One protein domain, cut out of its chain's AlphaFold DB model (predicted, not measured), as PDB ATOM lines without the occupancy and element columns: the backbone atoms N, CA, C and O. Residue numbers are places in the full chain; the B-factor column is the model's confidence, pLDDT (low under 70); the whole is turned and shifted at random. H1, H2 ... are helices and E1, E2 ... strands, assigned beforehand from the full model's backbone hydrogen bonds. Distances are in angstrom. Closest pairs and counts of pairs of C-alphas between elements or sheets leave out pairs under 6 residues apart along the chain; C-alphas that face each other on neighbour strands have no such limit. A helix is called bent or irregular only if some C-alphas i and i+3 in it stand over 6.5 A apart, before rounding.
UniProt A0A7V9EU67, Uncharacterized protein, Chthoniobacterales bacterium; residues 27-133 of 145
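This is residues 27 to 133 of the 145 residues of an uncharacterized protein of Chthoniobacterales bacterium (UniProt A0A7V9EU67). H4 and H2 cross in the middle of an elongated helical body, the long bent helix H5 runs along one side of them, and the small hairpin of E1 and E2 packs on the other side. H1 lies toward one end, H3 toward the other. The printed part has 107 residues, with five named helices and three named strands in the order H1 H2 H3 H4 E1 E2 E3 H5; E1 and E2 make an antiparallel sheet. The class is mostly helix, and the whole is compact, with a radius of gyration of the C-alphas of 14.3 A and spans of 45 by 27 by 23 A.

H1, residues 27 to 35, touches H5a, residues 108 to 120; the closest C-alphas, Val 34 and Ile 114, are 5.8 A apart. H5a and H5b, residues 123 to 133, are arms at 57 degrees of H5, assigned by its hydrogen bonds as one helix but bent, with C-alphas 120 and 123 7.0 A apart; H5b is irregular, with C-alphas 123 and 126 6.8 A apart. H2, residues 38 to 51, touches H5b at a steep tilt of 39 degrees, the same way, closest at C-alphas 46 and 128, 5.4 A. H3, residues 53 to 61, only just touches H5b, with 3 pairs of C-alphas within 8 A, the closest 53 and 133, 7.4 A. H4, residues 69 to 84, touches H2 with residues 76 to 80 alone, closest at C-alphas 76 and 45, 6.8 A. H4 touches H5a with residues 77 to 84 alone, closest at C-alphas 77 and 118, 6.6 A. E1, residues 88 to 90, and E2, residues 96 to 98, form a hairpin; N 89 and O 97 are within hydrogen-bond range at 3.0 A. E2 runs on into E3, residues 100 to 102, which pairs with no named strand. Every O i to N i+4 pair is within hydrogen-bond range in H1, H2, H3, H4 and H5a; in H5b 6 of 7 are.

H1 begins at C-alpha 27 (283.928, 43.592, -53.252). From first to last C-alpha H2 measures 19.6 A, H4 22.6 A and H5a 18.2 A. H5b ends at C-alpha 133 (266.269, 13.629, -50.785).

The C-alphas farthest apart, Pro 27 and Glu 63, are 45.3 A apart. The printed part has no cut and no long link. Residue 94 alone has pLDDT under 70.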
ATOM      1  N   PRO A  27     284.050  43.867 -51.822       93.81
ATOM      2  CA  PRO A  27     283.928  43.592 -53.252       93.81
ATOM      3  C   PRO A  27     284.511  42.246 -53.708       93.81
ATOM      4  O   PRO A  27     283.994  41.636 -54.641       93.81
ATOM      5  N   GLU A  28     285.563  41.748 -53.050       95.00
ATOM      6  CA  GLU A  28     286.136  40.434 -53.371       95.00
ATOM      7  C   GLU A  28     285.177  39.274 -53.089       95.00
ATOM      8  O   GLU A  28     285.122  38.325 -53.868       95.00
ATOM      9  N   HIS A  29     284.378  39.358 -52.025       94.94
ATOM     10  CA  HIS A  29     283.383  38.335 -51.698       94.94
ATOM     11  C   HIS A  29     282.258  38.309 -52.734       94.94
ATOM     12  O   HIS A  29     281.876  37.246 -53.223       94.94
ATOM     13  N   TYR A  30     281.771  39.488 -53.128       95.38
ATOM     14  CA  TYR A  30     280.743  39.615 -54.162       95.38
ATOM     15  C   TYR A  30     281.243  39.064 -55.501       95.38
ATOM     16  O   TYR A  30     280.553  38.270 -56.146       95.38
ATOM     17  N   ARG A  31     282.483  39.406 -55.882       95.94
ATOM     18  CA  ARG A  31     283.148  38.840 -57.065       95.94
ATOM     19  C   ARG A  31     283.299  37.329 -56.970       95.94
ATOM     20  O   ARG A  31     282.983  36.640 -57.938       95.94
ATOM     21  N   TRP A  32     283.751  36.815 -55.827       95.81
ATOM     22  CA  TRP A  32     283.890  35.380 -55.594       95.81
ATOM     23  C   TRP A  32     282.563  34.662 -55.836       95.81
ATOM     24  O   TRP A  32     282.521  33.742 -56.654       95.81
ATOM     25  N   PHE A  33     281.477  35.129 -55.218       96.69
ATOM     26  CA  PHE A  33     280.158  34.523 -55.367       96.69
ATOM     27  C   PHE A  33     279.693  34.513 -56.829       96.69
ATOM     28  O   PHE A  33     279.291  33.471 -57.350       96.69
ATOM     29  N   VAL A  34     279.801  35.652 -57.523       97.25
ATOM     30  CA  VAL A  34     279.429  35.772 -58.944       97.25
ATOM     31  C   VAL A  34     280.295  34.865 -59.828       97.25
ATOM     32  O   VAL A  34     279.806  34.318 -60.814       97.25
ATOM     33  N   SER A  35     281.563  34.659 -59.461       96.94
ATOM     34  CA  SER A  35     282.514  33.829 -60.209       96.94
ATOM     35  C   SER A  35     282.320  32.318 -60.031       96.94
ATOM     36  O   SER A  35     282.936  31.537 -60.762       96.94
ATOM     37  N   LEU A  36     281.481  31.880 -59.082       96.69
ATOM     38  CA  LEU A  36     281.234  30.460 -58.845       96.69
ATOM     39  C   LEU A  36     280.675  29.802 -60.106       96.69
ATOM     40  O   LEU A  36     279.598  30.155 -60.585       96.69
ATOM     41  N   ASN A  37     281.374  28.792 -60.618       95.44
ATOM     42  CA  ASN A  37     280.856  27.942 -61.686       95.44
ATOM     43  C   ASN A  37     279.717  27.039 -61.176       95.44
ATOM     44  O   ASN A  37     279.420  27.005 -59.982       95.44
ATOM     45  N   ASP A  38     279.074  26.293 -62.072       94.75
ATOM     46  CA  ASP A  38     277.918  25.459 -61.708       94.75
ATOM     47  C   ASP A  38     278.258  24.353 -60.714       94.75
ATOM     48  O   ASP A  38     277.424  23.997 -59.889       94.75
ATOM     49  N   ARG A  39     279.503  23.861 -60.713       93.88
ATOM     50  CA  ARG A  39     279.963  22.911 -59.696       93.88
ATOM     51  C   ARG A  39     280.012  23.559 -58.310       93.88
ATOM     52  O   ARG A  39     279.543  22.961 -57.349       93.88
ATOM     53  N   GLY A  40     280.577  24.760 -58.201       92.94
ATOM     54  CA  GLY A  40     280.636  25.505 -56.942       92.94
ATOM     55  C   GLY A  40     279.245  25.894 -56.445       92.94
ATOM     56  O   GLY A  40     278.916  25.672 -55.283       92.94
ATOM     57  N   MET A  41     278.402  26.393 -57.349       95.19
ATOM     58  CA  MET A  41     277.027  26.777 -57.040       95.19
ATOM     59  C   MET A  41     276.166  25.570 -56.646       95.19
ATOM     60  O   MET A  41     275.498  25.599 -55.616       95.19
ATOM     61  N   GLY A  42     276.244  24.472 -57.403       93.88
ATOM     62  CA  GLY A  42     275.582  23.208 -57.072       93.88
ATOM     63  C   GLY A  42     276.036  22.639 -55.727       93.88
ATOM     64  O   GLY A  42     275.214  22.125 -54.969       93.88
ATOM     65  N   GLY A  43     277.317  22.805 -55.382       91.31
ATOM     66  CA  GLY A  43     277.848  22.461 -54.063       91.31
ATOM     67  C   GLY A  43     277.192  23.260 -52.933       91.31
ATOM     68  O   GLY A  43     276.742  22.664 -51.958       91.31
ATOM     69  N   LEU A  44     277.070  24.586 -53.077       92.00
ATOM     70  CA  LEU A  44     276.369  25.426 -52.093       92.00
ATOM     71  C   LEU A  44     274.904  25.010 -51.935       92.00
ATOM     72  O   LEU A  44     274.445  24.818 -50.812       92.00
ATOM     73  N   ILE A  45     274.194  24.822 -53.048       93.50
ATOM     74  CA  ILE A  45     272.789  24.393 -53.049       93.50
ATOM     75  C   ILE A  45     272.635  23.052 -52.320       93.50
ATOM     76  O   ILE A  45     271.777  22.914 -51.452       93.50
ATOM     77  N   SER A  46     273.503  22.081 -52.614       90.94
ATOM     78  CA  SER A  46     273.467  20.759 -51.980       90.94
ATOM     79  C   SER A  46     273.714  20.842 -50.474       90.94
ATOM     80  O   SER A  46     273.012  20.194 -49.705       90.94
ATOM     81  N   LEU A  47     274.666  21.674 -50.035       89.38
ATOM     82  CA  LEU A  47     274.938  21.889 -48.610       89.38
ATOM     83  C   LEU A  47     273.740  22.518 -47.890       89.38
ATOM     84  O   LEU A  47     273.386  22.069 -46.804       89.38
ATOM     85  N   MET A  48     273.075  23.498 -48.505       91.06
ATOM     86  CA  MET A  48     271.864  24.112 -47.947       91.06
ATOM     87  C   MET A  48     270.711  23.106 -47.833       91.06
ATOM     88  O   MET A  48     270.035  23.050 -46.807       91.06
ATOM     89  N   LEU A  49     270.507  22.283 -48.863       90.38
ATOM     90  CA  LEU A  49     269.489  21.229 -48.858       90.38
ATOM     91  C   LEU A  49     269.794  20.142 -47.818       90.38
ATOM     92  O   LEU A  49     268.868  19.627 -47.198       90.38
ATOM     93  N   LEU A  50     271.071  19.798 -47.613       88.88
ATOM     94  CA  LEU A  50     271.505  18.834 -46.597       88.88
ATOM     95  C   LEU A  50     271.304  19.367 -45.177       88.88
ATOM     96  O   LEU A  50     270.741  18.657 -44.347       88.88
ATOM     97  N   ASP A  51     271.717  20.609 -44.910       87.25
ATOM     98  CA  ASP A  51     271.538  21.277 -43.613       87.25
ATOM     99  C   ASP A  51     270.054  21.355 -43.221       87.25
ATOM    100  O   ASP A  51     269.689  21.100 -42.073       87.25
ATOM    101  N   ARG A  52     269.183  21.635 -44.199       89.06
ATOM    102  CA  ARG A  52     267.735  21.807 -44.006       89.06
ATOM    103  C   ARG A  52     266.900  20.588 -44.373       89.06
ATOM    104  O   ARG A  52     265.676  20.685 -44.468       89.06
ATOM    105  N   ARG A  53     267.532  19.424 -44.542       88.75
ATOM    106  CA  ARG A  53     266.869  18.203 -45.014       88.75
ATOM    107  C   ARG A  53     265.651  17.839 -44.172       88.75
ATOM    108  O   ARG A  53     264.596  17.565 -44.734       88.75
ATOM    109  N   ASP A  54     265.787  17.825 -42.850       87.06
ATOM    110  CA  ASP A  54     264.704  17.393 -41.961       87.06
ATOM    111  C   ASP A  54     263.530  18.381 -41.978       87.06
ATOM    112  O   ASP A  54     262.369  17.970 -42.008       87.06
ATOM    113  N   GLU A  55     263.826  19.681 -42.045       89.00
ATOM    114  CA  GLU A  55     262.830  20.749 -42.154       89.00
ATOM    115  C   GLU A  55     262.045  20.639 -43.469       89.00
ATOM    116  O   GLU A  55     260.816  20.538 -43.457       89.00
ATOM    117  N   PHE A  56     262.745  20.560 -44.601       89.88
ATOM    118  CA  PHE A  56     262.124  20.443 -45.920       89.88
ATOM    119  C   PHE A  56     261.394  19.108 -46.110       89.88
ATOM    120  O   PHE A  56     260.309  19.068 -46.693       89.88
ATOM    121  N   ALA A  57     261.928  18.005 -45.575       85.00
ATOM    122  CA  ALA A  57     261.231  16.723 -45.572       85.00
ATOM    123  C   ALA A  57     259.944  16.778 -44.736       85.00
ATOM    124  O   ALA A  57     258.942  16.184 -45.136       85.00
ATOM    125  N   GLY A  58     259.956  17.499 -43.609       85.50
ATOM    126  CA  GLY A  58     258.769  17.758 -42.798       85.50
ATOM    127  C   GLY A  58     257.717  18.571 -43.550       85.50
ATOM    128  O   GLY A  58     256.539  18.229 -43.516       85.50
ATOM    129  N   TRP A  59     258.136  19.595 -44.297       87.06
ATOM    130  CA  TRP A  59     257.228  20.404 -45.111       87.06
ATOM    131  C   TRP A  59     256.510  19.604 -46.203       87.06
ATOM    132  O   TRP A  59     255.301  19.767 -46.388       87.06
ATOM    133  N   LEU A  60     257.256  18.751 -46.912       82.56
ATOM    134  CA  LEU A  60     256.734  17.912 -47.993       82.56
ATOM    135  C   LEU A  60     255.922  16.718 -47.477       82.56
ATOM    136  O   LEU A  60     255.019  16.254 -48.164       82.56
ATOM    137  N   GLY A  61     256.267  16.193 -46.298       81.69
ATOM    138  CA  GLY A  61     255.657  14.992 -45.723       81.69
ATOM    139  C   GLY A  61     254.470  15.237 -44.788       81.69
ATOM    140  O   GLY A  61     253.904  14.263 -44.299       81.69
ATOM    141  N   ALA A  62     254.117  16.491 -44.495       81.38
ATOM    142  CA  ALA A  62     252.977  16.826 -43.644       81.38
ATOM    143  C   ALA A  62     251.630  16.533 -44.333       81.38
ATOM    144  O   ALA A  62     251.500  16.694 -45.545       81.38
ATOM    145  N   GLU A  63     250.609  16.162 -43.551       76.94
ATOM    146  CA  GLU A  63     249.222  16.037 -44.017       76.94
ATOM    147  C   GLU A  63     248.300  16.994 -43.227       76.94
ATOM    148  O   GLU A  63     248.106  16.793 -42.025       76.94
ATOM    149  N   PRO A  64     247.723  18.036 -43.867       80.94
ATOM    150  CA  PRO A  64     247.937  18.435 -45.261       80.94
ATOM    151  C   PRO A  64     249.354  18.980 -45.500       80.94
ATOM    152  O   PRO A  64     250.006  19.476 -44.580       80.94
ATOM    153  N   GLN A  65     249.805  18.911 -46.756       80.38
ATOM    154  CA  GLN A  65     251.120  19.406 -47.164       80.38
ATOM    155  C   GLN A  65     251.283  20.879 -46.773       80.38
ATOM    156  O   GLN A  65     250.458  21.721 -47.133       80.38
ATOM    157  N   MET A  66     252.354  21.192 -46.038       83.00
ATOM    158  CA  MET A  66     252.583  22.545 -45.525       83.00
ATOM    159  C   MET A  66     253.169  23.478 -46.583       83.00
ATOM    160  O   MET A  66     252.808  24.655 -46.619       83.00
ATOM    161  N   LYS A  67     254.100  22.974 -47.405       87.69
ATOM    162  CA  LYS A  67     254.813  23.746 -48.434       87.69
ATOM    163  C   LYS A  67     255.066  22.919 -49.690       87.69
ATOM    164  O   LYS A  67     255.197  21.696 -49.627       87.69
ATOM    165  N   SER A  68     255.149  23.609 -50.820       87.62
ATOM    166  CA  SER A  68     255.458  23.053 -52.137       87.62
ATOM    167  C   SER A  68     256.968  22.931 -52.382       87.62
ATOM    168  O   SER A  68     257.785  23.473 -51.641       87.62
ATOM    169  N   GLU A  69     257.349  22.253 -53.467       87.31
ATOM    170  CA  GLU A  69     258.734  22.263 -53.966       87.31
ATOM    171  C   GLU A  69     259.211  23.690 -54.283       87.31
ATOM    172  O   GLU A  69     260.348  24.044 -53.976       87.31
ATOM    173  N   GLN A  70     258.333  24.536 -54.832       89.25
ATOM    174  CA  GLN A  70     258.679  25.920 -55.149       89.25
ATOM    175  C   GLN A  70     259.031  26.721 -53.889       89.25
ATOM    176  O   GLN A  70     259.980  27.494 -53.915       89.25
ATOM    177  N   ASP A  71     258.342  26.484 -52.768       89.69
ATOM    178  CA  ASP A  71     258.677  27.129 -51.490       89.69
ATOM    179  C   ASP A  71     260.088  26.746 -51.004       89.69
ATOM    180  O   ASP A  71     260.789  27.570 -50.416       89.69
ATOM    181  N   ILE A  72     260.524  25.506 -51.252       89.88
ATOM    182  CA  ILE A  72     261.890  25.060 -50.936       89.88
ATOM    183  C   ILE A  72     262.891  25.794 -51.826       89.88
ATOM    184  O   ILE A  72     263.904  26.288 -51.341       89.88
ATOM    185  N   PHE A  73     262.611  25.905 -53.123       91.12
ATOM    186  CA  PHE A  73     263.482  26.615 -54.060       91.12
ATOM    187  C   PHE A  73     263.595  28.107 -53.734       91.12
ATOM    188  O   PHE A  73     264.701  28.645 -53.726       91.12
ATOM    189  N   ASP A  74     262.493  28.749 -53.356       90.62
ATOM    190  CA  ASP A  74     262.488  30.141 -52.904       90.62
ATOM    191  C   ASP A  74     263.298  30.321 -51.601       90.62
ATOM    192  O   ASP A  74     263.988  31.335 -51.414       90.62
ATOM    193  N   ALA A  75     263.267  29.324 -50.706       90.06
ATOM    194  CA  ALA A  75     264.106  29.303 -49.510       90.06
ATOM    195  C   ALA A  75     265.598  29.184 -49.868       90.06
ATOM    196  O   ALA A  75     266.408  29.959 -49.352       90.06
ATOM    197  N   ILE A  76     265.962  28.294 -50.798       92.31
ATOM    198  CA  ILE A  76     267.341  28.151 -51.292       92.31
ATOM    199  C   ILE A  76     267.837  29.440 -51.953       92.31
ATOM    200  O   ILE A  76     268.949  29.876 -51.669       92.31
ATOM    201  N   GLU A  77     267.026  30.112 -52.772       93.56
ATOM    202  CA  GLU A  77     267.402  31.410 -53.356       93.56
ATOM    203  C   GLU A  77     267.669  32.466 -52.299       93.56
ATOM    204  O   GLU A  77     268.627  33.232 -52.404       93.56
ATOM    205  N   THR A  78     266.829  32.500 -51.267       90.06
ATOM    206  CA  THR A  78     267.010  33.418 -50.146       90.06
ATOM    207  C   THR A  78     268.313  33.106 -49.411       90.06
ATOM    208  O   THR A  78     269.077  34.019 -49.109       90.06
ATOM    209  N   MET A  79     268.634  31.830 -49.191       90.50
ATOM    210  CA  MET A  79     269.902  31.425 -48.578       90.50
ATOM    211  C   MET A  79     271.112  31.770 -49.456       90.50
ATOM    212  O   MET A  79     272.101  32.282 -48.937       90.50
ATOM    213  N   LEU A  80     271.041  31.560 -50.773       93.44
ATOM    214  CA  LEU A  80     272.088  31.968 -51.717       93.44
ATOM    215  C   LEU A  80     272.295  33.480 -51.710       93.44
ATOM    216  O   LEU A  80     273.434  33.940 -51.721       93.44
ATOM    217  N   PHE A  81     271.214  34.254 -51.632       92.38
ATOM    218  CA  PHE A  81     271.291  35.702 -51.486       92.38
ATOM    219  C   PHE A  81     271.994  36.102 -50.182       92.38
ATOM    220  O   PHE A  81     272.882  36.953 -50.201       92.38
ATOM    221  N   LEU A  82     271.683  35.447 -49.059       90.31
ATOM    222  CA  LEU A  82     272.381  35.684 -47.792       90.31
ATOM    223  C   LEU A  82     273.870  35.314 -47.873       90.31
ATOM    224  O   LEU A  82     274.700  36.051 -47.342       90.31
ATOM    225  N   VAL A  83     274.226  34.223 -48.562       92.44
ATOM    226  CA  VAL A  83     275.631  33.842 -48.794       92.44
ATOM    227  C   VAL A  83     276.339  34.882 -49.650       92.44
ATOM    228  O   VAL A  83     277.427  35.325 -49.295       92.44
ATOM    229  N   ALA A  84     275.719  35.331 -50.741       93.44
ATOM    230  CA  ALA A  84     276.273  36.367 -51.605       93.44
ATOM    231  C   ALA A  84     276.518  37.677 -50.849       93.44
ATOM    232  O   ALA A  84     277.499  38.366 -51.099       93.44
ATOM    233  N   ARG A  85     275.649  37.993 -49.885       90.50
ATOM    234  CA  ARG A  85     275.785  39.150 -48.997       90.50
ATOM    235  C   ARG A  85     276.713  38.906 -47.809       90.50
ATOM    236  O   ARG A  85     276.869  39.823 -47.020       90.50
ATOM    237  N   GLY A  86     277.286  37.709 -47.669       89.25
ATOM    238  CA  GLY A  86     278.189  37.312 -46.584       89.25
ATOM    239  C   GLY A  86     277.515  37.134 -45.219       89.25
ATOM    240  O   GLY A  86     278.193  36.947 -44.220       89.25
ATOM    241  N   ARG A  87     276.181  37.138 -45.165       89.12
ATOM    242  CA  ARG A  87     275.386  36.959 -43.934       89.12
ATOM    243  C   ARG A  87     275.125  35.495 -43.587       89.12
ATOM    244  O   ARG A  87     274.555  35.181 -42.543       89.12
ATOM    245  N   CYS A  88     275.515  34.592 -44.480       87.69
ATOM    246  CA  CYS A  88     275.338  33.154 -44.374       87.69
ATOM    247  C   CYS A  88     276.589  32.453 -44.917       87.69
ATOM    248  O   CYS A  88     277.175  32.893 -45.905       87.69
ATOM    249  N   GLY A  89     276.998  31.357 -44.287       82.88
ATOM    250  CA  GLY A  89     278.133  30.552 -44.731       82.88
ATOM    251  C   GLY A  89     278.113  29.168 -44.100       82.88
ATOM    252  O   GLY A  89     277.408  28.937 -43.123       82.88
ATOM    253  N   ILE A  90     278.881  28.234 -44.654       73.62
ATOM    254  CA  ILE A  90     279.023  26.900 -44.065       73.62
ATOM    255  C   ILE A  90     280.134  26.955 -43.023       73.62
ATOM    256  O   ILE A  90     281.263  27.342 -43.322       73.62
ATOM    257  N   ARG A  91     279.791  26.605 -41.788       77.94
ATOM    258  CA  ARG A  91     280.716  26.546 -40.656       77.94
ATOM    259  C   ARG A  91     281.564  25.278 -40.722       77.94
ATOM    260  O   ARG A  91     281.260  24.342 -41.454       77.94
ATOM    261  N   GLU A  92     282.609  25.229 -39.900       75.56
ATOM    262  CA  GLU A  92     283.507  24.067 -39.793       75.56
ATOM    263  C   GLU A  92     282.783  22.766 -39.407       75.56
ATOM    264  O   GLU A  92     283.225  21.683 -39.777       75.56
ATOM    265  N   ASP A  93     281.650  22.863 -38.704       75.75
ATOM    266  CA  ASP A  93     280.796  21.722 -38.347       75.75
ATOM    267  C   ASP A  93     279.877  21.261 -39.497       75.75
ATOM    268  O   ASP A  93     279.038  20.379 -39.305       75.75
ATOM    269  N   GLY A  94     280.028  21.847 -40.688       67.19
ATOM    270  CA  GLY A  94     279.241  21.540 -41.878       67.19
ATOM    271  C   GLY A  94     277.831  22.132 -41.869       67.19
ATOM    272  O   GLY A  94     277.082  21.880 -42.810       67.19
ATOM    273  N   LYS A  95     277.462  22.910 -40.842       73.94
ATOM    274  CA  LYS A  95     276.144  23.548 -40.741       73.94
ATOM    275  C   LYS A  95     276.133  24.939 -41.340       73.94
ATOM    276  O   LYS A  95     277.158  25.623 -41.403       73.94
ATOM    277  N   VAL A  96     274.944  25.400 -41.704       78.19
ATOM    278  CA  VAL A  96     274.741  26.795 -42.087       78.19
ATOM    279  C   VAL A  96     274.859  27.685 -40.846       78.19
ATOM    280  O   VAL A  96     274.111  27.566 -39.875       78.19
ATOM    281  N   GLY A  97     275.840  28.580 -40.873       80.69
ATOM    282  CA  GLY A  97     276.049  29.642 -39.905       80.69
ATOM    283  C   GLY A  97     275.638  30.998 -40.447       80.69
ATOM    284  O   GLY A  97     275.545  31.207 -41.655       80.69
ATOM    285  N   TYR A  98     275.447  31.927 -39.519       84.62
ATOM    286  CA  TYR A  98     275.014  33.282 -39.809       84.62
ATOM    287  C   TYR A  98     275.908  34.293 -39.103       84.62
ATOM    288  O   TYR A  98     276.388  34.041 -37.991       84.62
ATOM    289  N   ALA A  99     276.133  35.423 -39.761       85.75
ATOM    290  CA  ALA A  99     276.977  36.493 -39.262       85.75
ATOM    291  C   ALA A  99     276.425  37.852 -39.695       85.75
ATOM    292  O   ALA A  99     275.792  37.965 -40.744       85.75
ATOM    293  N   ALA A 100     276.705  38.867 -38.886       86.94
ATOM    294  CA  ALA A 100     276.567  40.251 -39.287       86.94
ATOM    295  C   ALA A 100     277.783  40.645 -40.119       86.94
ATOM    296  O   ALA A 100     278.910  40.191 -39.889       86.94
ATOM    297  N   VAL A 101     277.535  41.502 -41.096       87.31
ATOM    298  CA  VAL A 101     278.547  41.905 -42.061       87.31
ATOM    299  C   VAL A 101     279.163  43.225 -41.652       87.31
ATOM    300  O   VAL A 101     278.465  44.210 -41.432       87.31
ATOM    301  N   VAL A 102     280.490  43.247 -41.596       86.44
ATOM    302  CA  VAL A 102     281.268  44.471 -41.424       86.44
ATOM    303  C   VAL A 102     281.930  44.788 -42.758       86.44
ATOM    304  O   VAL A 102     282.830  44.077 -43.198       86.44
ATOM    305  N   GLY A 103     281.463  45.841 -43.425       87.25
ATOM    306  CA  GLY A 103     281.991  46.264 -44.720       87.25
ATOM    307  C   GLY A 103     280.955  46.984 -45.579       87.25
ATOM    308  O   GLY A 103     279.828  47.199 -45.133       87.25
ATOM    309  N   PRO A 104     281.334  47.414 -46.794       90.62
ATOM    310  CA  PRO A 104     280.419  48.114 -47.681       90.62
ATOM    311  C   PRO A 104     279.360  47.160 -48.235       90.62
ATOM    312  O   PRO A 104     279.666  46.041 -48.657       90.62
ATOM    313  N   ASP A 105     278.123  47.642 -48.323       89.81
ATOM    314  CA  ASP A 105     277.101  46.984 -49.127       89.81
ATOM    315  C   ASP A 105     277.520  46.922 -50.611       89.81
ATOM    316  O   ASP A 105     278.258  47.793 -51.086       89.81
ATOM    317  N   PRO A 106     277.069  45.899 -51.361       91.69
ATOM    318  CA  PRO A 106     277.330  45.810 -52.786       91.69
ATOM    319  C   PRO A 106     276.713  47.001 -53.514       91.69
ATOM    320  O   PRO A 106     275.612  47.465 -53.206       91.69
ATOM    321  N   THR A 107     277.410  47.449 -54.546       95.00
ATOM    322  CA  THR A 107     276.884  48.412 -55.510       95.00
ATOM    323  C   THR A 107     275.660  47.848 -56.241       95.00
ATOM    324  O   THR A 107     275.387  46.643 -56.234       95.00
ATOM    325  N   GLU A 108     274.919  48.711 -56.937       94.88
ATOM    326  CA  GLU A 108     273.780  48.278 -57.754       94.88
ATOM    327  C   GLU A 108     274.200  47.270 -58.838       94.88
ATOM    328  O   GLU A 108     273.533  46.256 -59.036       94.88
ATOM    329  N   ALA A 109     275.348  47.495 -59.483       95.50
ATOM    330  CA  ALA A 109     275.887  46.586 -60.493       95.50
ATOM    331  C   ALA A 109     276.249  45.211 -59.902       95.50
ATOM    332  O   ALA A 109     275.946  44.178 -60.498       95.50
ATOM    333  N   GLU A 110     276.859  45.183 -58.714       95.88
ATOM    334  CA  GLU A 110     277.157  43.933 -58.004       95.88
ATOM    335  C   GLU A 110     275.875  43.217 -57.568       95.88
ATOM    336  O   GLU A 110     275.774  42.000 -57.706       95.88
ATOM    337  N   THR A 111     274.866  43.964 -57.117       94.81
ATOM    338  CA  THR A 111     273.554  43.415 -56.751       94.81
ATOM    339  C   THR A 111     272.888  42.738 -57.948       94.81
ATOM    340  O   THR A 111     272.471  41.586 -57.847       94.81
ATOM    341  N   GLN A 112     272.866  43.399 -59.109       96.00
ATOM    342  CA  GLN A 112     272.327  42.822 -60.344       96.00
ATOM    343  C   GLN A 112     273.105  41.572 -60.783       96.00
ATOM    344  O   GLN A 112     272.504  40.588 -61.216       96.00
ATOM    345  N   ALA A 113     274.435  41.573 -60.646       97.00
ATOM    346  CA  ALA A 113     275.264  40.414 -60.974       97.00
ATOM    347  C   ALA A 113     274.996  39.217 -60.044       97.00
ATOM    348  O   ALA A 113     274.898  38.081 -60.515       97.00
ATOM    349  N   ILE A 114     274.829  39.464 -58.741       96.31
ATOM    350  CA  ILE A 114     274.444  38.448 -57.751       96.31
ATOM    351  C   ILE A 114     273.074  37.859 -58.100       96.31
ATOM    352  O   ILE A 114     272.938  36.638 -58.186       96.31
ATOM    353  N   GLU A 115     272.072  38.708 -58.340       95.62
ATOM    354  CA  GLU A 115     270.721  38.266 -58.702       95.62
ATOM    355  C   GLU A 115     270.736  37.433 -59.987       95.62
ATOM    356  O   GLU A 115     270.169  36.341 -60.026       95.62
ATOM    357  N   HIS A 116     271.452  37.893 -61.016       96.38
ATOM    358  CA  HIS A 116     271.609  37.148 -62.260       96.38
ATOM    359  C   HIS A 116     272.254  35.779 -62.025       96.38
ATOM    360  O   HIS A 116     271.781  34.777 -62.564       96.38
ATOM    361  N   ARG A 117     273.298  35.703 -61.186       96.62
ATOM    362  CA  ARG A 117     273.966  34.435 -60.874       96.62
ATOM    363  C   ARG A 117     273.033  33.451 -60.169       96.62
ATOM    364  O   ARG A 117     273.042  32.271 -60.531       96.62
ATOM    365  N   ILE A 118     272.237  33.926 -59.207       95.94
ATOM    366  CA  ILE A 118     271.246  33.115 -58.480       95.94
ATOM    367  C   ILE A 118     270.175  32.610 -59.449       95.94
ATOM    368  O   ILE A 118     269.928  31.406 -59.512       95.94
ATOM    369  N   LEU A 119     269.596  33.490 -60.268       93.69
ATOM    370  CA  LEU A 119     268.578  33.111 -61.251       93.69
ATOM    371  C   LEU A 119     269.107  32.087 -62.264       93.69
ATOM    372  O   LEU A 119     268.423  31.107 -62.556       93.69
ATOM    373  N   ALA A 120     270.338  32.266 -62.749       94.31
ATOM    374  CA  ALA A 120     270.989  31.324 -63.658       94.31
ATOM    375  C   ALA A 120     271.228  29.941 -63.024       94.31
ATOM    376  O   ALA A 120     271.338  28.950 -63.740       94.31
ATOM    377  N   SER A 121     271.287  29.857 -61.690       94.25
ATOM    378  CA  SER A 121     271.504  28.603 -60.960       94.25
ATOM    379  C   SER A 121     270.234  27.798 -60.675       94.25
ATOM    380  O   SER A 121     270.338  26.645 -60.262       94.25
ATOM    381  N   ARG A 122     269.040  28.352 -60.934       92.12
ATOM    382  CA  ARG A 122     267.749  27.683 -60.668       92.12
ATOM    383  C   ARG A 122     267.628  26.311 -61.328       92.12
ATOM    384  O   ARG A 122     267.019  25.406 -60.765       92.12
ATOM    385  N   SER A 123     268.229  26.134 -62.504       91.88
ATOM    386  CA  SER A 123     268.249  24.849 -63.215       91.88
ATOM    387  C   SER A 123     268.967  23.737 -62.437       91.88
ATOM    388  O   SER A 123     268.692  22.563 -62.669       91.88
ATOM    389  N   LEU A 124     269.849  24.088 -61.495       93.25
ATOM    390  CA  LEU A 124     270.605  23.145 -60.670       93.25
ATOM    391  C   LEU A 124     269.801  22.634 -59.465       93.25
ATOM    392  O   LEU A 124     270.138  21.591 -58.906       93.25
ATOM    393  N   PHE A 125     268.752  23.352 -59.051       92.06
ATOM    394  CA  PHE A 125     268.071  23.107 -57.775       92.06
ATOM    395  C   PHE A 125     267.434  21.730 -57.717       92.06
ATOM    396  O   PHE A 125     267.630  20.996 -56.751       92.06
ATOM    397  N   ARG A 126     266.704  21.364 -58.773       88.62
ATOM    398  CA  ARG A 126     266.008  20.081 -58.843       88.62
ATOM    399  C   ARG A 126     266.981  18.905 -58.787       88.62
ATOM    400  O   ARG A 126     266.779  18.006 -57.982       88.62
ATOM    401  N   GLY A 127     268.063  18.952 -59.567       87.88
ATOM    402  CA  GLY A 127     269.078  17.896 -59.562       87.88
ATOM    403  C   GLY A 127     269.737  17.726 -58.189       87.88
ATOM    404  O   GLY A 127     269.847  16.608 -57.691       87.88
ATOM    405  N   ALA A 128     270.092  18.834 -57.531       89.50
ATOM    406  CA  ALA A 128     270.643  18.795 -56.177       89.50
ATOM    407  C   ALA A 128     269.629  18.251 -55.151       89.50
ATOM    408  O   ALA A 128     269.976  17.477 -54.261       89.50
ATOM    409  N   ALA A 129     268.355  18.618 -55.281       86.81
ATOM    410  CA  ALA A 129     267.302  18.142 -54.397       86.81
ATOM    411  C   ALA A 129     267.037  16.634 -54.578       86.81
ATOM    412  O   ALA A 129     266.907  15.902 -53.597       86.81
ATOM    413  N   GLU A 130     267.029  16.125 -55.807       85.12
ATOM    414  CA  GLU A 130     266.910  14.686 -56.074       85.12
ATOM    415  C   GLU A 130     268.045  13.876 -55.430       85.12
ATOM    416  O   GLU A 130     267.784  12.821 -54.838       85.12
ATOM    417  N   GLU A 131     269.277  14.393 -55.492       83.56
ATOM    418  CA  GLU A 131     270.456  13.786 -54.868       83.56
ATOM    419  C   GLU A 131     270.329  13.738 -53.337       83.56
ATOM    420  O   GLU A 131     270.527  12.684 -52.727       83.56
ATOM    421  N   VAL A 132     269.927  14.849 -52.712       83.31
ATOM    422  CA  VAL A 132     269.842  14.965 -51.246       83.31
ATOM    423  C   VAL A 132     268.658  14.193 -50.656       83.31
ATOM    424  O   VAL A 132     268.776  13.570 -49.595       83.31
ATOM    425  N   PHE A 133     267.505  14.200 -51.325       79.75
ATOM    426  CA  PHE A 133     266.269  13.629 -50.785       79.75
ATOM    427  C   PHE A 133     265.967  12.198 -51.257       79.75
ATOM    428  O   PHE A 133     264.945  11.647 -50.847       79.75
TER     429      PHE A 133